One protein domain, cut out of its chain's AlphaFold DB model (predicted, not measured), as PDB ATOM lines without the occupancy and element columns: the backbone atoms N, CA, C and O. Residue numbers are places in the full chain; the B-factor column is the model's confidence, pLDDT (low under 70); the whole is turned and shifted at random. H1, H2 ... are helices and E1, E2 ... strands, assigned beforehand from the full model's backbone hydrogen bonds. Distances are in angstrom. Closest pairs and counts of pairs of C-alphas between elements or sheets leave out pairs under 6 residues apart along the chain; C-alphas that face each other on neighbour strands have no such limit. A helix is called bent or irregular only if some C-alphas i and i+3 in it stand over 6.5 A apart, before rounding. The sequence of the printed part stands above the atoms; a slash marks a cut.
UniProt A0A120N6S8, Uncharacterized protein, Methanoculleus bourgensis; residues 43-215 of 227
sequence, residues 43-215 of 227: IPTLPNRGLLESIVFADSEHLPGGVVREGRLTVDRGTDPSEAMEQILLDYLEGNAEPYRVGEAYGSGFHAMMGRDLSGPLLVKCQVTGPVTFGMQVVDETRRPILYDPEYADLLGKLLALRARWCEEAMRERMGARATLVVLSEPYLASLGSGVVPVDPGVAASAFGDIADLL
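AT A GLANCE: This is residues 43 to 215 of the 227 residues of an uncharacterized protein of Methanoculleus bourgensis (UniProt A0A120N6S8). One long helix, H4, runs through the middle along the longest axis, with the other four helices and a pair of parallel strands, E3 and E4, packed round it; H1 crosses it on the side away from E3 and E4, and H5 lies side by side with it. The small strand hairpin E1 and E2 sits off to one side, apart from H4, and residues 43 to 65 before it hold no named element. The printed part has 173 residues, with five named helices and four named strands in the order E1 E2 H1 H2 E3 H3 H4 E4 H5; its class is mixed, helices and strands. It is compact, with a radius of gyration of the C-alphas of 15.8 A and spans of 48 by 34 by 33 A.

IN THESE COORDINATES: The printed part begins at Ile 43, C-alpha at (163.444, 158.549, 140.016). E1 is residues 66 to 69 and E2 residues 72 to 75. H1, residues 82 to 94, is 18.4 A long; H2 is residues 108 to 114. E3, residues 124 to 129, spans 17.1 A, and H3 is residues 131 to 137. H4, residues 150 to 175, starts with C-alpha 150 at (187.672, 170.316, 157.895) and is 37.4 A long; it is only just irregular, with C-alphas 154 and 157 6.55 A apart. E4, residues 180 to 185, spans 15.8 A. H5, residues 201 to 214, is 20.5 A long and ends with C-alpha 214 at (166.530, 167.605, 157.728).

HOW THE PARTS SIT: H4 is the hub. With residues 153 to 165 it touches H5 at a shallow tilt of 31 degrees, the same way; the closest C-alphas, of Gly 157 and Ala 207, are 3.9 A apart. With residues 155 to 162 it touches H1 at a steep tilt of 49 degrees, closest at Tyr 92 and Lys 158, 5.9 A between C-alphas. H2 touches it near Met 114 and Met 175, C-alphas 5.6 A apart, and H3 near Pro 131 and Leu 156, 6.0 A. E3 and E4 are parallel, with N 126 and O 181 at 2.9 A; the closest C-alphas of E3 and H4, of Val 128 and Ala 164, are 6.3 A apart. E3, H3, H4 and E4 form a strand-helix-strand unit, two parallel neighbour strands with helices between, and its crossover is right-handed. E1 and E2 are an antiparallel hairpin, with N 67 and O 74 at 2.8 A. In H1, H2 and H3 every O i to N i+4 pair is within hydrogen-bond range; in H4 it is 20 of 22 and in H5 9 of 10.

THE WHOLE: The C-alphas farthest apart, of Gly 120 and Thr 142, are 49.3 A apart. The printed part has no cut. The links H1 to H2, H3 to H4 and E4 to H5 are long. The mean pLDDT of the printed part is 91.8, and residues 191 to 198 are under 70.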
ATOM      1  N   ILE A  43     162.989 157.527 140.946       98.12
ATOM      2  CA  ILE A  43     163.444 158.549 140.016       98.12
ATOM      3  C   ILE A  43     164.763 158.066 139.405       98.12
ATOM      4  O   ILE A  43     165.696 157.806 140.167       98.12
ATOM      5  N   PRO A  44     164.852 157.890 138.073       97.31
ATOM      6  CA  PRO A  44     166.062 157.382 137.448       97.31
ATOM      7  C   PRO A  44     167.114 158.478 137.254       97.31
ATOM      8  O   PRO A  44     166.779 159.613 136.913       97.31
ATOM      9  N   THR A  45     168.387 158.105 137.366       95.75
ATOM     10  CA  THR A  45     169.524 158.904 136.877       95.75
ATOM     11  C   THR A  45     170.044 158.323 135.565       95.75
ATOM     12  O   THR A  45     170.023 157.100 135.371       95.75
ATOM     13  N   LEU A  46     170.491 159.179 134.637       96.56
ATOM     14  CA  LEU A  46     170.887 158.770 133.282       96.56
ATOM     15  C   LEU A  46     172.363 159.075 132.978       96.56
ATOM     16  O   LEU A  46     172.660 159.919 132.129       96.56
ATOM     17  N   PRO A  47     173.325 158.351 133.578       93.88
ATOM     18  CA  PRO A  47     174.756 158.604 133.364       93.88
ATOM     19  C   PRO A  47     175.195 158.467 131.893       93.88
ATOM     20  O   PRO A  47     176.129 159.130 131.451       93.88
ATOM     21  N   ASN A  48     174.494 157.657 131.088       94.81
ATOM     22  CA  ASN A  48     174.761 157.523 129.650       94.81
ATOM     23  C   ASN A  48     174.266 158.719 128.816       94.81
ATOM     24  O   ASN A  48     174.608 158.836 127.632       94.81
ATOM     25  N   ARG A  49     173.420 159.585 129.388       94.25
ATOM     26  CA  ARG A  49     172.938 160.807 128.741       94.25
ATOM     27  C   ARG A  49     173.986 161.910 128.816       94.25
ATOM     28  O   ARG A  49     174.264 162.523 127.784       94.25
ATOM     29  N   GLY A  50     174.585 162.113 129.988       91.88
ATOM     30  CA  GLY A  50     175.598 163.139 130.212       91.88
ATOM     31  C   GLY A  50     176.395 162.925 131.497       91.88
ATOM     32  O   GLY A  50     175.919 162.312 132.449       91.88
ATOM     33  N   LEU A  51     177.612 163.478 131.519       92.38
ATOM     34  CA  LEU A  51     178.528 163.389 132.660       92.38
ATOM     35  C   LEU A  51     177.892 163.906 133.956       92.38
ATOM     36  O   LEU A  51     178.083 163.299 135.002       92.38
ATOM     37  N   LEU A  52     177.114 164.988 133.868       93.69
ATOM     38  CA  LEU A  52     176.498 165.637 135.024       93.69
ATOM     39  C   LEU A  52     175.429 164.783 135.719       93.69
ATOM     40  O   LEU A  52     175.093 165.078 136.850       93.69
ATOM     41  N   GLU A  53     174.945 163.705 135.096       93.06
ATOM     42  CA  GLU A  53     174.028 162.744 135.731       93.06
ATOM     43  C   GLU A  53     174.746 161.515 136.305       93.06
ATOM     44  O   GLU A  53     174.114 160.587 136.816       93.06
ATOM     45  N   SER A  54     176.074 161.462 136.187       90.00
ATOM     46  CA  SER A  54     176.871 160.425 136.837       90.00
ATOM     47  C   SER A  54     176.967 160.689 138.335       90.00
ATOM     48  O   SER A  54     176.866 161.832 138.785       90.00
ATOM     49  N   ILE A  55     177.183 159.622 139.110       82.19
ATOM     50  CA  ILE A  55     177.378 159.726 140.562       82.19
ATOM     51  C   ILE A  55     178.449 160.776 140.886       82.19
ATOM     52  O   ILE A  55     179.399 160.943 140.116       82.19
ATOM     53  N   VAL A  56     178.290 161.475 142.013       85.50
ATOM     54  CA  VAL A  56     179.078 162.649 142.429       85.50
ATOM     55  C   VAL A  56     178.772 163.907 141.618       85.50
ATOM     56  O   VAL A  56     178.478 164.932 142.222       85.50
ATOM     57  N   PHE A  57     178.766 163.859 140.284       91.50
ATOM     58  CA  PHE A  57     178.441 165.046 139.482       91.50
ATOM     59  C   PHE A  57     176.984 165.486 139.664       91.50
ATOM     60  O   PHE A  57     176.737 166.679 139.787       91.50
ATOM     61  N   ALA A  58     176.040 164.541 139.751       89.69
ATOM     62  CA  ALA A  58     174.603 164.822 139.889       89.69
ATOM     63  C   ALA A  58     174.256 165.731 141.080       89.69
ATOM     64  O   ALA A  58     173.288 166.492 141.027       89.69
ATOM     65  N   ASP A  59     175.078 165.697 142.127       93.25
ATOM     66  CA  ASP A  59     174.865 166.439 143.370       93.25
ATOM     67  C   ASP A  59     175.894 167.563 143.575       93.25
ATOM     68  O   ASP A  59     175.941 168.167 144.642       93.25
ATOM     69  N   SER A  60     176.722 167.873 142.567       93.94
ATOM     70  CA  SER A  60     177.809 168.856 142.693       93.94
ATOM     71  C   SER A  60     177.455 170.276 142.273       93.94
ATOM     72  O   SER A  60     178.309 171.153 142.342       93.94
ATOM     73  N   GLU A  61     176.240 170.501 141.779       94.81
ATOM     74  CA  GLU A  61     175.816 171.772 141.177       94.81
ATOM     75  C   GLU A  61     176.028 172.982 142.096       94.81
ATOM     76  O   GLU A  61     176.418 174.044 141.623       94.81
ATOM     77  N   HIS A  62     175.821 172.790 143.401       95.12
ATOM     78  CA  HIS A  62     175.897 173.844 144.418       95.12
ATOM     79  C   HIS A  62     177.106 173.685 145.344       95.12
ATOM     80  O   HIS A  62     177.119 174.232 146.442       95.12
ATOM     81  N   LEU A  63     178.116 172.914 144.932       96.00
ATOM     82  CA  LEU A  63     179.360 172.770 145.683       96.00
ATOM     83  C   LEU A  63     180.163 174.084 145.620       96.00
ATOM     84  O   LEU A  63     180.575 174.471 144.521       96.00
ATOM     85  N   PRO A  64     180.463 174.746 146.755       95.12
ATOM     86  CA  PRO A  64     181.302 175.940 146.751       95.12
ATOM     87  C   PRO A  64     182.683 175.658 146.156       95.12
ATOM     88  O   PRO A  64     183.313 174.647 146.462       95.12
ATOM     89  N   GLY A  65     183.123 176.525 145.242       93.56
ATOM     90  CA  GLY A  65     184.374 176.341 144.499       93.56
ATOM     91  C   GLY A  65     184.375 175.155 143.524       93.56
ATOM     92  O   GLY A  65     185.402 174.880 142.909       93.56
ATOM     93  N   GLY A  66     183.261 174.436 143.353       94.00
ATOM     94  CA  GLY A  66     183.165 173.292 142.454       94.00
ATOM     95  C   GLY A  66     183.319 173.693 140.987       94.00
ATOM     96  O   GLY A  66     182.567 174.509 140.460       94.00
ATOM     97  N   VAL A  67     184.276 173.081 140.292       91.62
ATOM     98  CA  VAL A  67     184.498 173.280 138.858       91.62
ATOM     99  C   VAL A  67     184.660 171.936 138.163       91.62
ATOM    100  O   VAL A  67     185.464 171.096 138.567       91.62
ATOM    101  N   VAL A  68     183.928 171.746 137.064       90.56
ATOM    102  CA  VAL A  68     184.130 170.607 136.166       90.56
ATOM    103  C   VAL A  68     185.122 171.002 135.072       90.56
ATOM    104  O   VAL A  68     184.812 171.821 134.207       90.56
ATOM    105  N   ARG A  69     186.321 170.411 135.084       85.31
ATOM    106  CA  ARG A  69     187.365 170.600 134.060       85.31
ATOM    107  C   ARG A  69     187.801 169.242 133.523       85.31
ATOM    108  O   ARG A  69     188.099 168.334 134.290       85.31
ATOM    109  N   GLU A  70     187.809 169.089 132.198       85.19
ATOM    110  CA  GLU A  70     188.263 167.858 131.516       85.19
ATOM    111  C   GLU A  70     187.585 166.566 132.022       85.19
ATOM    112  O   GLU A  70     188.202 165.508 132.125       85.19
ATOM    113  N   GLY A  71     186.297 166.651 132.366       86.56
ATOM    114  CA  GLY A  71     185.537 165.509 132.874       86.56
ATOM    115  C   GLY A  71     185.852 165.122 134.321       86.56
ATOM    116  O   GLY A  71     185.494 164.029 134.751       86.56
ATOM    117  N   ARG A  72     186.518 166.000 135.077       87.25
ATOM    118  CA  ARG A  72     186.778 165.852 136.510       87.25
ATOM    119  C   ARG A  72     186.133 166.989 137.277       87.25
ATOM    120  O   ARG A  72     186.184 168.132 136.835       87.25
ATOM    121  N   LEU A  73     185.557 166.657 138.422       92.00
ATOM    122  CA  LEU A  73     185.073 167.628 139.388       92.00
ATOM    123  C   LEU A  73     186.188 167.927 140.389       92.00
ATOM    124  O   LEU A  73     186.715 167.011 141.024       92.00
ATOM    125  N   THR A  74     186.547 169.199 140.503       93.19
ATOM    126  CA  THR A  74     187.554 169.688 141.448       93.19
ATOM    127  C   THR A  74     187.025 170.878 142.223       93.19
ATOM    128  O   THR A  74     186.189 171.609 141.700       93.19
ATOM    129  N   VAL A  75     187.552 171.118 143.417       92.88
ATOM    130  CA  VAL A  75     187.371 172.401 144.107       92.88
ATOM    131  C   VAL A  75     188.518 173.336 143.732       92.88
ATOM    132  O   VAL A  75     189.681 172.965 143.874       92.88
ATOM    133  N   ASP A  76     188.175 174.522 143.232       88.31
ATOM    134  CA  ASP A  76     189.094 175.622 142.935       88.31
ATOM    135  C   ASP A  76     189.259 176.502 144.183       88.31
ATOM    136  O   ASP A  76     188.361 177.249 144.573       88.31
ATOM    137  N   ARG A  77     190.421 176.402 144.824       77.81
ATOM    138  CA  ARG A  77     190.813 177.192 145.998       77.81
ATOM    139  C   ARG A  77     191.359 178.570 145.633       77.81
ATOM    140  O   ARG A  77     191.711 179.343 146.522       77.81
ATOM    141  N   GLY A  78     191.462 178.892 144.344       78.75
ATOM    142  CA  GLY A  78     191.800 180.236 143.880       78.75
ATOM    143  C   GLY A  78     190.662 181.241 144.077       78.75
ATOM    144  O   GLY A  78     190.898 182.448 144.026       78.75
ATOM    145  N   THR A  79     189.441 180.755 144.306       79.94
ATOM    146  CA  THR A  79     188.274 181.558 144.685       79.94
ATOM    147  C   THR A  79     188.010 181.431 146.176       79.94
ATOM    148  O   THR A  79     188.157 180.339 146.712       79.94
ATOM    149  N   ASP A  80     187.598 182.520 146.825       87.69
ATOM    150  CA  ASP A  80     187.128 182.500 148.212       87.69
ATOM    151  C   ASP A  80     185.681 181.963 148.259       87.69
ATOM    152  O   ASP A  80     184.780 182.639 147.749       87.69
ATOM    153  N   PRO A  81     185.435 180.749 148.795       90.50
ATOM    154  CA  PRO A  81     184.103 180.163 148.839       90.50
ATOM    155  C   PRO A  81     183.325 180.543 150.109       90.50
ATOM    156  O   PRO A  81     182.188 180.089 150.248       90.50
ATOM    157  N   SER A  82     183.893 181.333 151.033       92.19
ATOM    158  CA  SER A  82     183.346 181.507 152.385       92.19
ATOM    159  C   SER A  82     181.901 182.004 152.407       92.19
ATOM    160  O   SER A  82     181.098 181.463 153.157       92.19
ATOM    161  N   GLU A  83     181.532 182.955 151.542       94.81
ATOM    162  CA  GLU A  83     180.151 183.463 151.457       94.81
ATOM    163  C   GLU A  83     179.159 182.362 151.039       94.81
ATOM    164  O   GLU A  83     178.088 182.221 151.625       94.81
ATOM    165  N   ALA A  84     179.531 181.526 150.066       95.50
ATOM    166  CA  ALA A  84     178.689 180.418 149.620       95.50
ATOM    167  C   ALA A  84     178.580 179.313 150.683       95.50
ATOM    168  O   ALA A  84     177.516 178.720 150.851       95.50
ATOM    169  N   MET A  85     179.666 179.043 151.414       96.56
ATOM    170  CA  MET A  85     179.653 178.089 152.526       96.56
ATOM    171  C   MET A  85     178.766 178.591 153.670       96.56
ATOM    172  O   MET A  85     177.951 177.829 154.180       96.56
ATOM    173  N   GLU A  86     178.867 179.872 154.034       97.44
ATOM    174  CA  GLU A  86     178.015 180.498 155.052       97.44
ATOM    175  C   GLU A  86     176.538 180.442 154.654       97.44
ATOM    176  O   GLU A  86     175.697 180.053 155.464       97.44
ATOM    177  N   GLN A  87     176.222 180.732 153.389       98.31
ATOM    178  CA  GLN A  87     174.854 180.647 152.888       98.31
ATOM    179  C   GLN A  87     174.270 179.228 153.008       98.31
ATOM    180  O   GLN A  87     173.127 179.083 153.431       98.31
ATOM    181  N   ILE A  88     175.051 178.180 152.722       98.44
ATOM    182  CA  ILE A  88     174.622 176.781 152.918       98.44
ATOM    183  C   ILE A  88     174.312 176.486 154.385       98.44
ATOM    184  O   ILE A  88     173.335 175.799 154.678       98.44
ATOM    185  N   LEU A  89     175.128 176.990 155.314       97.81
ATOM    186  CA  LEU A  89     174.878 176.809 156.743       97.81
ATOM    187  C   LEU A  89     173.569 177.487 157.164       97.81
ATOM    188  O   LEU A  89     172.775 176.876 157.877       97.81
ATOM    189  N   LEU A  90     173.326 178.716 156.704       98.31
ATOM    190  CA  LEU A  90     172.083 179.445 156.975       98.31
ATOM    191  C   LEU A  90     170.870 178.722 156.386       98.31
ATOM    192  O   LEU A  90     169.913 178.452 157.109       98.31
ATOM    193  N   ASP A  91     170.938 178.334 155.113       98.56
ATOM    194  CA  ASP A  91     169.852 177.614 154.451       98.56
ATOM    195  C   ASP A  91     169.559 176.277 155.140       98.56
ATOM    196  O   ASP A  91     168.399 175.906 155.290       98.56
ATOM    197  N   TYR A  92     170.588 175.562 155.605       98.44
ATOM    198  CA  TYR A  92     170.422 174.326 156.369       98.44
ATOM    199  C   TYR A  92     169.686 174.566 157.690       98.44
ATOM    200  O   TYR A  92     168.740 173.844 158.003       98.44
ATOM    201  N   LEU A  93     170.078 175.600 158.441       97.69
ATOM    202  CA  LEU A  93     169.425 175.968 159.702       97.69
ATOM    203  C   LEU A  93     167.964 176.392 159.502       97.69
ATOM    204  O   LEU A  93     167.124 176.127 160.362       97.69
ATOM    205  N   GLU A  94     167.659 177.040 158.379       97.69
ATOM    206  CA  GLU A  94     166.306 177.475 158.015       97.69
ATOM    207  C   GLU A  94     165.488 176.386 157.298       97.69
ATOM    208  O   GLU A  94     164.280 176.541 157.111       97.69
ATOM    209  N   GLY A  95     166.125 175.284 156.892       97.19
ATOM    210  CA  GLY A  95     165.535 174.257 156.036       97.19
ATOM    211  C   GLY A  95     165.174 174.745 154.627       97.19
ATOM    212  O   GLY A  95     164.296 174.174 153.981       97.19
ATOM    213  N   ASN A  96     165.833 175.798 154.139       98.00
ATOM    214  CA  ASN A  96     165.586 176.416 152.840       98.00
ATOM    215  C   ASN A  96     166.243 175.621 151.698       98.00
ATOM    216  O   ASN A  96     167.336 175.935 151.231       98.00
ATOM    217  N   ALA A  97     165.563 174.578 151.222       97.94
ATOM    218  CA  ALA A  97     166.098 173.678 150.202       97.94
ATOM    219  C   ALA A  97     165.910 174.158 148.746       97.94
ATOM    220  O   ALA A  97     166.554 173.631 147.838       97.94
ATOM    221  N   GLU A  98     165.070 175.168 148.493       97.25
ATOM    222  CA  GLU A  98     164.741 175.642 147.135       97.25
ATOM    223  C   GLU A  98     165.960 176.087 146.291       97.25
ATOM    224  O   GLU A  98     166.012 175.756 145.097       97.25
ATOM    225  N   PRO A  99     166.983 176.772 146.849       97.69
ATOM    226  CA  PRO A  99     168.204 177.088 146.103       97.69
ATOM    227  C   PRO A  99     168.942 175.838 145.606       97.69
ATOM    228  O   PRO A  99     169.556 175.872 144.541       97.69
ATOM    229  N   TYR A 100     168.810 174.717 146.322       97.81
ATOM    230  CA  TYR A 100     169.546 173.470 146.099       97.81
ATOM    231  C   TYR A 100     168.843 172.505 145.153       97.81
ATOM    232  O   TYR A 100     169.223 171.331 145.072       97.81
ATOM    233  N   ARG A 101     167.856 172.996 144.397       97.00
ATOM    234  CA  ARG A 101     167.138 172.213 143.396       97.00
ATOM    235  C   ARG A 101     168.067 171.484 142.436       97.00
ATOM    236  O   ARG A 101     169.136 171.987 142.090       97.00
ATOM    237  N   VAL A 102     167.628 170.315 141.974       96.44
ATOM    238  CA  VAL A 102     168.322 169.570 140.918       96.44
ATOM    239  C   VAL A 102     168.122 170.306 139.596       96.44
ATOM    240  O   VAL A 102     166.994 170.407 139.108       96.44
ATOM    241  N   GLY A 103     169.190 170.814 138.986       96.25
ATOM    242  CA  GLY A 103     169.147 171.369 137.636       96.25
ATOM    243  C   GLY A 103     168.833 170.309 136.575       96.25
ATOM    244  O   GLY A 103     169.173 169.133 136.719       96.25
ATOM    245  N   GLU A 104     168.209 170.709 135.463       94.00
ATOM    246  CA  GLU A 104     167.807 169.780 134.388       94.00
ATOM    247  C   GLU A 104     168.995 169.002 133.800       94.00
ATOM    248  O   GLU A 104     168.875 167.824 133.461       94.00
ATOM    249  N   ALA A 105     170.168 169.640 133.740       93.25
ATOM    250  CA  ALA A 105     171.401 169.010 133.276       93.25
ATOM    251  C   ALA A 105     171.952 167.943 134.244       93.25
ATOM    252  O   ALA A 105     172.681 167.058 133.801       93.25
ATOM    253  N   TYR A 106     171.607 168.028 135.532       95.62
ATOM    254  CA  TYR A 106     172.094 167.156 136.608       95.62
ATOM    255  C   TYR A 106     171.137 166.004 136.938       95.62
ATOM    256  O   TYR A 106     171.558 164.982 137.474       95.62
ATOM    257  N   GLY A 107     169.853 166.137 136.594       96.12
ATOM    258  CA  GLY A 107     168.853 165.105 136.859       96.12
ATOM    259  C   GLY A 107     167.702 165.144 135.871       96.12
ATOM    260  O   GLY A 107     166.563 165.434 136.236       96.12
ATOM    261  N   SER A 108     167.972 164.815 134.612       97.75
ATOM    262  CA  SER A 108     166.955 164.872 133.560       97.75
ATOM    263  C   SER A 108     165.796 163.899 133.813       97.75
ATOM    264  O   SER A 108     164.637 164.232 133.567       97.75
ATOM    265  N   GLY A 109     166.084 162.721 134.380       97.69
ATOM    266  CA  GLY A 109     165.063 161.768 134.824       97.69
ATOM    267  C   GLY A 109     164.200 162.299 135.972       97.69
ATOM    268  O   GLY A 109     163.007 162.004 136.022       97.69
ATOM    269  N   PHE A 110     164.761 163.142 136.845       97.69
ATOM    270  CA  PHE A 110     164.010 163.836 137.892       97.69
ATOM    271  C   PHE A 110     163.011 164.818 137.281       97.69
ATOM    272  O   PHE A 110     161.820 164.766 137.587       97.69
ATOM    273  N   HIS A 111     163.470 165.650 136.343       98.06
ATOM    274  CA  HIS A 111     162.618 166.607 135.631       98.06
ATOM    275  C   HIS A 111     161.516 165.932 134.817       98.06
ATOM    276  O   HIS A 111     160.356 166.326 134.907       98.06
ATOM    277  N   ALA A 112     161.832 164.855 134.098       98.19
ATOM    278  CA  ALA A 112     160.824 164.088 133.367       98.19
ATOM    279  C   ALA A 112     159.808 163.396 134.295       98.19
ATOM    280  O   ALA A 112     158.645 163.218 133.918       98.19
ATOM    281  N   MET A 113     160.218 163.015 135.510       98.31
ATOM    282  CA  MET A 113     159.314 162.445 136.510       98.31
ATOM    283  C   MET A 113     158.394 163.502 137.141       98.31
ATOM    284  O   MET A 113     157.253 163.175 137.455       98.31
ATOM    285  N   MET A 114     158.818 164.771 137.244       97.19
ATOM    286  CA  MET A 114     157.963 165.868 137.738       97.19
ATOM    287  C   MET A 114     156.699 166.082 136.888       97.19
ATOM    288  O   MET A 114     155.701 166.583 137.391       97.19
ATOM    289  N   GLY A 115     156.709 165.665 135.619       96.00
ATOM    290  CA  GLY A 115     155.531 165.685 134.745       96.00
ATOM    291  C   GLY A 115     154.573 164.497 134.918       96.00
ATOM    292  O   GLY A 115     153.734 164.273 134.042       96.00
ATOM    293  N   ARG A 116     154.722 163.675 135.967       96.94
ATOM    294  CA  ARG A 116     153.939 162.448 136.203       96.94
ATOM    295  C   ARG A 116     153.152 162.538 137.507       96.94
ATOM    296  O   ARG A 116     153.625 163.097 138.488       96.94
ATOM    297  N   ASP A 117     151.975 161.917 137.519       97.25
ATOM    298  CA  ASP A 117     151.187 161.723 138.737       97.25
ATOM    299  C   ASP A 117     151.664 160.465 139.477       97.25
ATOM    300  O   ASP A 117     151.525 159.342 138.982       97.25
ATOM    301  N   LEU A 118     152.240 160.667 140.661       97.50
ATOM    302  CA  LEU A 118     152.726 159.638 141.577       97.50
ATOM    303  C   LEU A 118     151.895 159.579 142.871       97.50
ATOM    304  O   LEU A 118     152.386 159.127 143.907       97.50
ATOM    305  N   SER A 119     150.619 159.964 142.812       97.06
ATOM    306  CA  SER A 119     149.670 159.817 143.928       97.06
ATOM    307  C   SER A 119     149.140 158.392 144.127       97.06
ATOM    308  O   SER A 119     148.529 158.095 145.158       97.06
ATOM    309  N   GLY A 120     149.350 157.506 143.150       96.31
ATOM    310  CA  GLY A 120     148.964 156.090 143.187       96.31
ATOM    311  C   GLY A 120     149.942 155.161 143.929       96.31
ATOM    312  O   GLY A 120     149.472 154.343 144.724       96.31
ATOM    313  N   PRO A 121     151.266 155.251 143.686       96.25
ATOM    314  CA  PRO A 121     152.273 154.445 144.374       96.25
ATOM    315  C   PRO A 121     152.242 154.549 145.903       96.25
ATOM    316  O   PRO A 121     151.801 155.544 146.481       96.25
ATOM    317  N   LEU A 122     152.771 153.519 146.566       94.50
ATOM    318  CA  LEU A 122     152.901 153.476 148.027       94.50
ATOM    319  C   LEU A 122     153.999 154.422 148.523       94.50
ATOM    320  O   LEU A 122     153.877 155.010 149.593       94.50
ATOM    321  N   LEU A 123     155.079 154.519 147.752       94.62
ATOM    322  CA  LEU A 123     156.316 155.204 148.101       94.62
ATOM    323  C   LEU A 123     157.029 155.602 146.809       94.62
ATOM    324  O   LEU A 123     157.130 154.783 145.900       94.62
ATOM    325  N   VAL A 124     157.571 156.813 146.730       97.50
ATOM    326  CA  VAL A 124     158.449 157.219 145.624       97.50
ATOM    327  C   VAL A 124     159.873 157.318 146.139       97.50
ATOM    328  O   VAL A 124     160.128 157.905 147.190       97.50
ATOM    329  N   LYS A 125     160.810 156.724 145.403       97.62
ATOM    330  CA  LYS A 125     162.218 156.694 145.786       97.62
ATOM    331  C   LYS A 125     163.057 157.625 144.917       97.62
ATOM    332  O   LYS A 125     162.978 157.548 143.699       97.62
ATOM    333  N   CYS A 126     163.970 158.388 145.498       96.62
ATOM    334  CA  CYS A 126     165.068 159.017 144.758       96.62
ATOM    335  C   CYS A 126     166.421 158.602 145.349       96.62
ATOM    336  O   CYS A 126     166.481 157.810 146.296       96.62
ATOM    337  N   GLN A 127     167.510 159.033 144.722       94.12
ATOM    338  CA  GLN A 127     168.859 158.792 145.214       94.12
ATOM    339  C   GLN A 127     169.612 160.114 145.249       94.12
ATOM    340  O   GLN A 127     169.444 160.934 144.351       94.12
ATOM    341  N   VAL A 128     170.445 160.275 146.267       95.19
ATOM    342  CA  VAL A 128     171.410 161.369 146.406       95.19
ATOM    343  C   VAL A 128     172.758 160.724 146.703       95.19
ATOM    344  O   VAL A 128     172.818 159.691 147.373       95.19
ATOM    345  N   THR A 129     173.850 161.254 146.167       94.00
ATOM    346  CA  THR A 129     175.198 160.773 146.498       94.00
ATOM    347  C   THR A 129     175.449 160.991 147.987       94.00
ATOM    348  O   THR A 129     175.185 162.070 148.505       94.00
ATOM    349  N   GLY A 130     175.939 159.977 148.702       93.38
ATOM    350  CA  GLY A 130     176.230 160.153 150.124       93.38
ATOM    351  C   GLY A 130     177.522 160.940 150.391       93.38
ATOM    352  O   GLY A 130     178.386 161.040 149.509       93.38
ATOM    353  N   PRO A 131     177.666 161.491 151.609       93.44
ATOM    354  CA  PRO A 131     178.739 162.419 151.966       93.44
ATOM    355  C   PRO A 131     180.142 161.812 151.886       93.44
ATOM    356  O   PRO A 131     181.081 162.508 151.498       93.44
ATOM    357  N   VAL A 132     180.309 160.521 152.189       92.06
ATOM    358  CA  VAL A 132     181.625 159.864 152.138       92.06
ATOM    359  C   VAL A 132     182.051 159.684 150.689       92.06
ATOM    360  O   VAL A 132     183.148 160.085 150.308       92.06
ATOM    361  N   THR A 133     181.180 159.125 149.852       92.12
ATOM    362  CA  THR A 133     181.438 158.954 148.416       92.12
ATOM    363  C   THR A 133     181.685 160.287 147.724       92.12
ATOM    364  O   THR A 133     182.632 160.386 146.943       92.12
ATOM    365  N   PHE A 134     180.871 161.303 148.011       94.88
ATOM    366  CA  PHE A 134     181.030 162.630 147.426       94.88
ATOM    367  C   PHE A 134     182.358 163.262 147.858       94.88
ATOM    368  O   PHE A 134     183.202 163.571 147.017       94.88
ATOM    369  N   GLY A 135     182.597 163.373 149.167       93.69
ATOM    370  CA  GLY A 135     183.790 164.025 149.705       93.69
ATOM    371  C   GLY A 135     185.102 163.303 149.388       93.69
ATOM    372  O   GLY A 135     186.154 163.941 149.344       93.69
ATOM    373  N   MET A 136     185.060 161.987 149.150       91.62
ATOM    374  CA  MET A 136     186.235 161.204 148.758       91.62
ATOM    375  C   MET A 136     186.572 161.297 147.266       91.62
ATOM    376  O   MET A 136     187.735 161.128 146.897       91.62
ATOM    377  N   GLN A 137     185.573 161.510 146.407       91.81
ATOM    378  CA  GLN A 137     185.769 161.567 144.956       91.81
ATOM    379  C   GLN A 137     186.027 162.979 144.439       91.81
ATOM    380  O   GLN A 137     186.726 163.134 143.436       91.81
ATOM    381  N   VAL A 138     185.490 163.999 145.107       93.25
ATOM    382  CA  VAL A 138     185.827 165.388 144.798       93.25
ATOM    383  C   VAL A 138     187.174 165.729 145.417       93.25
ATOM    384  O   VAL A 138     187.406 165.486 146.601       93.25
ATOM    385  N   VAL A 139     188.070 166.292 144.608       92.19
ATOM    386  CA  VAL A 139     189.445 166.603 145.014       92.19
ATOM    387  C   VAL A 139     189.801 168.066 144.764       92.19
ATOM    388  O   VAL A 139     189.235 168.709 143.886       92.19
ATOM    389  N   ASP A 140     190.769 168.582 145.510       89.75
ATOM    390  CA  ASP A 140     191.408 169.869 145.222       89.75
ATOM    391  C   ASP A 140     192.439 169.764 144.074       89.75
ATOM    392  O   ASP A 140     192.651 168.698 143.476       89.75
ATOM    393  N   GLU A 141     193.139 170.859 143.768       85.75
ATOM    394  CA  GLU A 141     194.159 170.905 142.708       85.75
ATOM    395  C   GLU A 141     195.366 169.997 142.991       85.75
ATOM    396  O   GLU A 141     196.087 169.597 142.072       85.75
ATOM    397  N   THR A 142     195.576 169.629 144.257       87.50
ATOM    398  CA  THR A 142     196.628 168.705 144.702       87.50
ATOM    399  C   THR A 142     196.195 167.238 144.655       87.50
ATOM    400  O   THR A 142     196.988 166.353 144.980       87.50
ATOM    401  N   ARG A 143     194.970 166.960 144.181       87.81
ATOM    402  CA  ARG A 143     194.316 165.638 144.167       87.81
ATOM    403  C   ARG A 143     194.029 165.085 145.560       87.81
ATOM    404  O   ARG A 143     193.901 163.869 145.722       87.81
ATOM    405  N   ARG A 144     193.926 165.952 146.567       90.50
ATOM    406  CA  ARG A 144     193.513 165.560 147.911       90.50
ATOM    407  C   ARG A 144     191.982 165.613 147.994       90.50
ATOM    408  O   ARG A 144     191.410 166.633 147.617       90.50
ATOM    409  N   PRO A 145     191.317 164.546 148.472       92.25
ATOM    410  CA  PRO A 145     189.880 164.564 148.706       92.25
ATOM    411  C   PRO A 145     189.440 165.705 149.619       92.25
ATOM    412  O   PRO A 145     190.082 165.963 150.642       92.25
ATOM    413  N   ILE A 146     188.323 166.347 149.277       93.44
ATOM    414  CA  ILE A 146     187.790 167.476 150.051       93.44
ATOM    415  C   ILE A 146     187.269 167.041 151.422       93.44
ATOM    416  O   ILE A 146     187.241 167.846 152.339       93.44
ATOM    417  N   LEU A 147     186.955 165.755 151.619       92.06
ATOM    418  CA  LEU A 147     186.594 165.225 152.939       92.06
ATOM    419  C   LEU A 147     187.724 165.359 153.976       92.06
ATOM    420  O   LEU A 147     187.485 165.260 155.174       92.06
ATOM    421  N   TYR A 148     188.969 165.565 153.534       90.62
ATOM    422  CA  TYR A 148     190.115 165.810 154.416       90.62
ATOM    423  C   TYR A 148     190.341 167.281 154.747       90.62
ATOM    424  O   TYR A 148     191.325 167.602 155.422       90.62
ATOM    425  N   ASP A 149     189.504 168.158 154.211       91.88
ATOM    426  CA  ASP A 149     189.442 169.566 154.542       91.88
ATOM    427  C   ASP A 149     188.337 169.753 155.596       91.88
ATOM    428  O   ASP A 149     187.192 169.389 155.326       91.88
ATOM    429  N   PRO A 150     188.650 170.240 156.812       91.75
ATOM    430  CA  PRO A 150     187.672 170.316 157.895       91.75
ATOM    431  C   PRO A 150     186.448 171.168 157.562       91.75
ATOM    432  O   PRO A 150     185.350 170.837 158.005       91.75
ATOM    433  N   GLU A 151     186.620 172.232 156.775       93.06
ATOM    434  CA  GLU A 151     185.521 173.130 156.423       93.06
ATOM    435  C   GLU A 151     184.560 172.437 155.454       93.06
ATOM    436  O   GLU A 151     183.347 172.443 155.660       93.06
ATOM    437  N   TYR A 152     185.089 171.740 154.443       94.50
ATOM    438  CA  TYR A 152     184.251 170.934 153.553       94.50
ATOM    439  C   TYR A 152     183.643 169.729 154.275       94.50
ATOM    440  O   TYR A 152     182.485 169.403 154.031       94.50
ATOM    441  N   ALA A 153     184.378 169.072 155.172       92.88
ATOM    442  CA  ALA A 153     183.872 167.922 155.915       92.88
ATOM    443  C   ALA A 153     182.622 168.260 156.747       92.88
ATOM    444  O   ALA A 153     181.679 167.469 156.753       92.88
ATOM    445  N   ASP A 154     182.587 169.431 157.391       92.44
ATOM    446  CA  ASP A 154     181.404 169.917 158.118       92.44
ATOM    447  C   ASP A 154     180.278 170.387 157.177       92.44
ATOM    448  O   ASP A 154     179.092 170.200 157.460       92.44
ATOM    449  N   LEU A 155     180.628 170.956 156.022       95.94
ATOM    450  CA  LEU A 155     179.661 171.476 155.054       95.94
ATOM    451  C   LEU A 155     178.917 170.378 154.277       95.94
ATOM    452  O   LEU A 155     177.732 170.525 153.973       95.94
ATOM    453  N   LEU A 156     179.603 169.291 153.914       95.38
ATOM    454  CA  LEU A 156     179.099 168.290 152.965       95.38
ATOM    455  C   LEU A 156     177.781 167.650 153.407       95.38
ATOM    456  O   LEU A 156     176.900 167.450 152.572       95.38
ATOM    457  N   GLY A 157     177.639 167.351 154.701       96.00
ATOM    458  CA  GLY A 157     176.391 166.825 155.259       96.00
ATOM    459  C   GLY A 157     175.222 167.771 154.997       96.00
ATOM    460  O   GLY A 157     174.206 167.361 154.446       96.00
ATOM    461  N   LYS A 158     175.410 169.059 155.287       98.00
ATOM    462  CA  LYS A 158     174.388 170.111 155.182       98.00
ATOM    463  C   LYS A 158     174.011 170.411 153.732       98.00
ATOM    464  O   LYS A 158     172.828 170.473 153.401       98.00
ATOM    465  N   LEU A 159     175.001 170.497 152.842       98.12
ATOM    466  CA  LEU A 159     174.775 170.655 151.400       98.12
ATOM    467  C   LEU A 159     173.936 169.498 150.831       98.12
ATOM    468  O   LEU A 159     172.949 169.715 150.123       98.12
ATOM    469  N   LEU A 160     174.312 168.256 151.149       97.75
ATOM    470  CA  LEU A 160     173.599 167.073 150.669       97.75
ATOM    471  C   LEU A 160     172.236 166.906 151.350       97.75
ATOM    472  O   LEU A 160     171.310 166.400 150.715       97.75
ATOM    473  N   ALA A 161     172.085 167.371 152.591       97.81
ATOM    474  CA  ALA A 161     170.808 167.417 153.295       97.81
ATOM    475  C   ALA A 161     169.819 168.317 152.551       97.81
ATOM    476  O   ALA A 161     168.701 167.895 152.267       97.81
ATOM    477  N   LEU A 162     170.246 169.522 152.166       98.50
ATOM    478  CA  LEU A 162     169.420 170.468 151.415       98.50
ATOM    479  C   LEU A 162     169.020 169.908 150.045       98.50
ATOM    480  O   LEU A 162     167.850 169.960 149.668       98.50
ATOM    481  N   ARG A 163     169.958 169.276 149.328       98.00
ATOM    482  CA  ARG A 163     169.664 168.565 148.070       98.00
ATOM    483  C   ARG A 163     168.646 167.436 148.279       98.00
ATOM    484  O   ARG A 163     167.700 167.305 147.502       98.00
ATOM    485  N   ALA A 164     168.819 166.630 149.322       97.69
ATOM    486  CA  ALA A 164     167.914 165.538 149.665       97.69
ATOM    487  C   ALA A 164     166.515 166.041 150.042       97.69
ATOM    488  O   ALA A 164     165.521 165.485 149.565       97.69
ATOM    489  N   ARG A 165     166.436 167.112 150.836       97.88
ATOM    490  CA  ARG A 165     165.180 167.755 151.222       97.88
ATOM    491  C   ARG A 165     164.440 168.301 150.015       97.88
ATOM    492  O   ARG A 165     163.262 167.997 149.853       97.88
ATOM    493  N   TRP A 166     165.129 169.000 149.117       98.06
ATOM    494  CA  TRP A 166     164.495 169.476 147.892       98.06
ATOM    495  C   TRP A 166     163.908 168.317 147.075       98.06
ATOM    496  O   TRP A 166     162.773 168.393 146.604       98.06
ATOM    497  N   CYS A 167     164.652 167.214 146.926       97.69
ATOM    498  CA  CYS A 167     164.162 166.036 146.213       97.69
ATOM    499  C   CYS A 167     162.888 165.465 146.859       97.69
ATOM    500  O   CYS A 167     161.950 165.078 146.159       97.69
ATOM    501  N   GLU A 168     162.845 165.409 148.188       97.50
ATOM    502  CA  GLU A 168     161.678 164.976 148.949       97.50
ATOM    503  C   GLU A 168     160.467 165.897 148.767       97.50
ATOM    504  O   GLU A 168     159.369 165.421 148.458       97.50
ATOM    505  N   GLU A 169     160.664 167.202 148.915       97.50
ATOM    506  CA  GLU A 169     159.623 168.214 148.733       97.50
ATOM    507  C   GLU A 169     159.085 168.179 147.303       97.50
ATOM    508  O   GLU A 169     157.873 168.115 147.097       97.50
ATOM    509  N   ALA A 170     159.959 168.089 146.300       97.94
ATOM    510  CA  ALA A 170     159.555 167.982 144.904       97.94
ATOM    511  C   ALA A 170     158.739 166.705 144.627       97.94
ATOM    512  O   ALA A 170     157.710 166.769 143.948       97.94
ATOM    513  N   MET A 171     159.135 165.550 145.178       97.88
ATOM    514  CA  MET A 171     158.351 164.311 145.055       97.88
ATOM    515  C   MET A 171     156.954 164.456 145.669       97.88
ATOM    516  O   MET A 171     155.962 164.056 145.055       97.88
ATOM    517  N   ARG A 172     156.847 165.046 146.862       96.81
ATOM    518  CA  ARG A 172     155.555 165.240 147.538       96.81
ATOM    519  C   ARG A 172     154.683 166.263 146.821       96.81
ATOM    520  O   ARG A 172     153.539 165.976 146.480       96.81
ATOM    521  N   GLU A 173     155.220 167.450 146.588       96.50
ATOM    522  CA  GLU A 173     154.442 168.618 146.181       96.50
ATOM    523  C   GLU A 173     154.216 168.705 144.675       96.50
ATOM    524  O   GLU A 173     153.189 169.226 144.246       96.50
ATOM    525  N   ARG A 174     155.168 168.239 143.858       96.50
ATOM    526  CA  ARG A 174     155.074 168.333 142.390       96.50
ATOM    527  C   ARG A 174     154.555 167.046 141.761       96.50
ATOM    528  O   ARG A 174     153.881 167.117 140.741       96.50
ATOM    529  N   MET A 175     154.837 165.891 142.370       97.31
ATOM    530  CA  MET A 175     154.436 164.579 141.840       97.31
ATOM    531  C   MET A 175     153.287 163.933 142.627       97.31
ATOM    532  O   MET A 175     152.748 162.921 142.191       97.31
ATOM    533  N   GLY A 176     152.897 164.479 143.783       97.31
ATOM    534  CA  GLY A 176     151.809 163.938 144.602       97.31
ATOM    535  C   GLY A 176     152.174 162.677 145.393       97.31
ATOM    536  O   GLY A 176     151.274 161.946 145.808       97.31
ATOM    537  N   ALA A 177     153.467 162.399 145.597       96.81
ATOM    538  CA  ALA A 177     153.921 161.216 146.324       96.81
ATOM    539  C   ALA A 177     153.363 161.184 147.758       96.81
ATOM    540  O   ALA A 177     153.534 162.128 148.528       96.81
ATOM    541  N   ARG A 178     152.733 160.064 148.141       93.69
ATOM    542  CA  ARG A 178     152.179 159.871 149.499       93.69
ATOM    543  C   ARG A 178     153.251 159.678 150.563       93.69
ATOM    544  O   ARG A 178     153.065 160.071 151.709       93.69
ATOM    545  N   ALA A 179     154.338 159.029 150.174       95.31
ATOM    546  CA  ALA A 179     155.515 158.812 150.989       95.31
ATOM    547  C   ALA A 179     156.749 158.891 150.096       95.31
ATOM    548  O   ALA A 179     156.699 158.546 148.908       95.31
ATOM    549  N   THR A 180     157.864 159.298 150.687       96.06
ATOM    550  CA  THR A 180     159.152 159.475 150.019       96.06
ATOM    551  C   THR A 180     160.224 158.607 150.662       96.06
ATOM    552  O   THR A 180     160.178 158.296 151.853       96.06
ATOM    553  N   LEU A 181     161.187 158.179 149.850       95.56
ATOM    554  CA  LEU A 181     162.416 157.536 150.297       95.56
ATOM    555  C   LEU A 181     163.595 158.156 149.554       95.56
ATOM    556  O   LEU A 181     163.737 157.981 148.343       95.56
ATOM    557  N   VAL A 182     164.469 158.838 150.285       96.19
ATOM    558  CA  VAL A 182     165.760 159.284 149.760       96.19
ATOM    559  C   VAL A 182     166.814 158.245 150.130       96.19
ATOM    560  O   VAL A 182     167.011 157.940 151.304       96.19
ATOM    561  N   VAL A 183     167.479 157.665 149.130       95.06
ATOM    562  CA  VAL A 183     168.585 156.722 149.351       95.06
ATOM    563  C   VAL A 183     169.918 157.420 149.134       95.06
ATOM    564  O   VAL A 183     170.188 157.913 148.039       95.06
ATOM    565  N   LEU A 184     170.779 157.381 150.148       93.94
ATOM    566  CA  LEU A 184     172.157 157.850 150.038       93.94
ATOM    567  C   LEU A 184     173.023 156.783 149.361       93.94
ATOM    568  O   LEU A 184     173.208 155.681 149.880       93.94
ATOM    569  N   SER A 185     173.513 157.095 148.165       91.25
ATOM    570  CA  SER A 185     174.330 156.192 147.353       91.25
ATOM    571  C   SER A 185     175.785 156.263 147.794       91.25
ATOM    572  O   SER A 185     176.459 157.267 147.564       91.25
ATOM    573  N   GLU A 186     176.258 155.183 148.418       89.44
ATOM    574  CA  GLU A 186     177.523 155.163 149.160       89.44
ATOM    575  C   GLU A 186     178.454 153.981 148.808       89.44
ATOM    576  O   GLU A 186     178.762 153.138 149.654       89.44
ATOM    577  N   PRO A 187     178.936 153.865 147.556       84.81
ATOM    578  CA  PRO A 187     179.891 152.818 147.189       84.81
ATOM    579  C   PRO A 187     181.226 152.908 147.950       84.81
ATOM    580  O   PRO A 187     181.838 151.871 148.211       84.81
ATOM    581  N   TYR A 188     181.684 154.107 148.342       80.00
ATOM    582  CA  TYR A 188     182.938 154.263 149.098       80.00
ATOM    583  C   TYR A 188     182.798 153.870 150.572       80.00
ATOM    584  O   TYR A 188     183.791 153.479 151.186       80.00
ATOM    585  N   LEU A 189     181.585 153.892 151.131       78.56
ATOM    586  CA  LEU A 189     181.329 153.468 152.508       78.56
ATOM    587  C   LEU A 189     181.705 151.994 152.727       78.56
ATOM    588  O   LEU A 189     182.242 151.649 153.771       78.56
ATOM    589  N   ALA A 190     181.529 151.134 151.718       72.00
ATOM    590  CA  ALA A 190     181.974 149.738 151.773       72.00
ATOM    591  C   ALA A 190     183.503 149.585 151.908       72.00
ATOM    592  O   ALA A 190     183.988 148.517 152.275       72.00
ATOM    593  N   SER A 191     184.263 150.643 151.607       66.12
ATOM    594  CA  SER A 191     185.721 150.687 151.746       66.12
ATOM    595  C   SER A 191     186.182 151.299 153.079       66.12
ATOM    596  O   SER A 191     187.383 151.263 153.369       66.12
ATOM    597  N   LEU A 192     185.264 151.827 153.906       62.53
ATOM    598  CA  LEU A 192     185.571 152.322 155.253       62.53
ATOM    599  C   LEU A 192     186.114 151.198 156.135       62.53
ATOM    600  O   LEU A 192     185.567 150.099 156.182       62.53
ATOM    601  N   GLY A 193     187.208 151.480 156.843       53.34
ATOM    602  CA  GLY A 193     187.887 150.503 157.699       53.34
ATOM    603  C   GLY A 193     188.886 149.602 156.964       53.34
ATOM    604  O   GLY A 193     189.633 148.872 157.614       53.34
ATOM    605  N   SER A 194     188.975 149.680 155.631       57.84
ATOM    606  CA  SER A 194     190.150 149.175 154.918       57.84
ATOM    607  C   SER A 194     191.328 150.132 155.139       57.84
ATOM    608  O   SER A 194     191.147 151.349 155.156       57.84
ATOM    609  N   GLY A 195     192.557 149.619 155.267       53.94
ATOM    610  CA  GLY A 195     193.763 150.446 155.459       53.94
ATOM    611  C   GLY A 195     194.107 151.392 154.292       53.94
ATOM    612  O   GLY A 195     195.181 151.985 154.290       53.94
ATOM    613  N   VAL A 196     193.228 151.502 153.292       56.91
ATOM    614  CA  VAL A 196     193.405 152.254 152.043       56.91
ATOM    615  C   VAL A 196     192.579 153.551 152.033       56.91
ATOM    616  O   VAL A 196     192.929 154.473 151.301       56.91
ATOM    617  N   VAL A 197     191.528 153.669 152.856       61.09
ATOM    618  CA  VAL A 197     190.661 154.864 152.919       61.09
ATOM    619  C   VAL A 197     190.566 155.365 154.366       61.09
ATOM    620  O   VAL A 197     189.722 154.890 155.128       61.09
ATOM    621  N   PRO A 198     191.436 156.304 154.784       65.75
ATOM    622  CA  PRO A 198     191.411 156.858 156.131       65.75
ATOM    623  C   PRO A 198     190.319 157.926 156.227       65.75
ATOM    624  O   PRO A 198     190.593 159.106 156.050       65.75
ATOM    625  N   VAL A 199     189.074 157.522 156.462       71.69
ATOM    626  CA  VAL A 199     187.980 158.448 156.795       71.69
ATOM    627  C   VAL A 199     187.602 158.237 158.250       71.69
ATOM    628  O   VAL A 199     187.434 157.101 158.696       71.69
ATOM    629  N   ASP A 200     187.492 159.339 158.983       81.12
ATOM    630  CA  ASP A 200     187.071 159.334 160.376       81.12
ATOM    631  C   ASP A 200     185.591 158.897 160.472       81.12
ATOM    632  O   ASP A 200     184.723 159.536 159.865       81.12
ATOM    633  N   PRO A 201     185.268 157.815 161.211       81.50
ATOM    634  CA  PRO A 201     183.888 157.363 161.379       81.50
ATOM    635  C   PRO A 201     182.957 158.413 161.996       81.50
ATOM    636  O   PRO A 201     181.769 158.421 161.683       81.50
ATOM    637  N   GLY A 202     183.474 159.296 162.854       85.81
ATOM    638  CA  GLY A 202     182.731 160.398 163.461       85.81
ATOM    639  C   GLY A 202     182.358 161.475 162.447       85.81
ATOM    640  O   GLY A 202     181.220 161.935 162.456       85.81
ATOM    641  N   VAL A 203     183.261 161.808 161.518       86.88
ATOM    642  CA  VAL A 203     182.962 162.736 160.409       86.88
ATOM    643  C   VAL A 203     181.855 162.168 159.523       86.88
ATOM    644  O   VAL A 203     180.880 162.857 159.230       86.88
ATOM    645  N   ALA A 204     181.960 160.890 159.147       87.50
ATOM    646  CA  ALA A 204     180.919 160.229 158.365       87.50
ATOM    647  C   ALA A 204     179.574 160.225 159.112       87.50
ATOM    648  O   ALA A 204     178.561 160.633 158.550       87.50
ATOM    649  N   ALA A 205     179.565 159.806 160.382       88.94
ATOM    650  CA  ALA A 205     178.356 159.751 161.199       88.94
ATOM    651  C   ALA A 205     177.688 161.124 161.355       88.94
ATOM    652  O   ALA A 205     176.469 161.208 161.229       88.94
ATOM    653  N   SER A 206     178.472 162.185 161.568       92.31
ATOM    654  CA  SER A 206     177.962 163.556 161.653       92.31
ATOM    655  C   SER A 206     177.271 163.977 160.358       92.31
ATOM    656  O   SER A 206     176.142 164.449 160.396       92.31
ATOM    657  N   ALA A 207     177.899 163.733 159.204       93.31
ATOM    658  CA  ALA A 207     177.320 164.103 157.914       93.31
ATOM    659  C   ALA A 207     176.036 163.317 157.592       93.31
ATOM    660  O   ALA A 207     175.102 163.865 157.012       93.31
ATOM    661  N   PHE A 208     175.958 162.037 157.978       93.56
ATOM    662  CA  PHE A 208     174.709 161.271 157.885       93.56
ATOM    663  C   PHE A 208     173.627 161.802 158.831       93.56
ATOM    664  O   PHE A 208     172.458 161.797 158.448       93.56
ATOM    665  N   GLY A 209     174.012 162.242 160.032       94.75
ATOM    666  CA  GLY A 209     173.125 162.890 160.998       94.75
ATOM    667  C   GLY A 209     172.497 164.155 160.427       94.75
ATOM    668  O   GLY A 209     171.276 164.239 160.380       94.75
ATOM    669  N   ASP A 210     173.315 165.055 159.868       95.44
ATOM    670  CA  ASP A 210     172.835 166.298 159.249       95.44
ATOM    671  C   ASP A 210     171.773 166.028 158.162       95.44
ATOM    672  O   ASP A 210     170.732 166.681 158.086       95.44
ATOM    673  N   ILE A 211     171.998 165.013 157.320       95.56
ATOM    674  CA  ILE A 211     171.039 164.636 156.272       95.56
ATOM    675  C   ILE A 211     169.752 164.057 156.868       95.56
ATOM    676  O   ILE A 211     168.659 164.364 156.393       95.56
ATOM    677  N   ALA A 212     169.868 163.200 157.881       92.69
ATOM    678  CA  ALA A 212     168.717 162.563 158.512       92.69
ATOM    679  C   ALA A 212     167.844 163.558 159.288       92.69
ATOM    680  O   ALA A 212     166.624 163.409 159.283       92.69
ATOM    681  N   ASP A 213     168.452 164.561 159.923       94.06
ATOM    682  CA  ASP A 213     167.753 165.566 160.729       94.06
ATOM    683  C   ASP A 213     166.874 166.485 159.878       94.06
ATOM    684  O   ASP A 213     165.823 166.939 160.338       94.06
ATOM    685  N   LEU A 214     167.271 166.729 158.626       94.19
ATOM    686  CA  LEU A 214     166.530 167.605 157.728       94.19
ATOM    687  C   LEU A 214     165.405 166.885 156.961       94.19
ATOM    688  O   LEU A 214     164.460 167.539 156.522       94.19
ATOM    689  N   LEU A 215     165.464 165.561 156.793       91.81
ATOM    690  CA  LEU A 215     164.459 164.795 156.045       91.81
ATOM    691  C   LEU A 215     163.229 164.434 156.893       91.81
ATOM    692  O   LEU A 215     163.331 163.998 158.039       91.81
TER     693      LEU A 215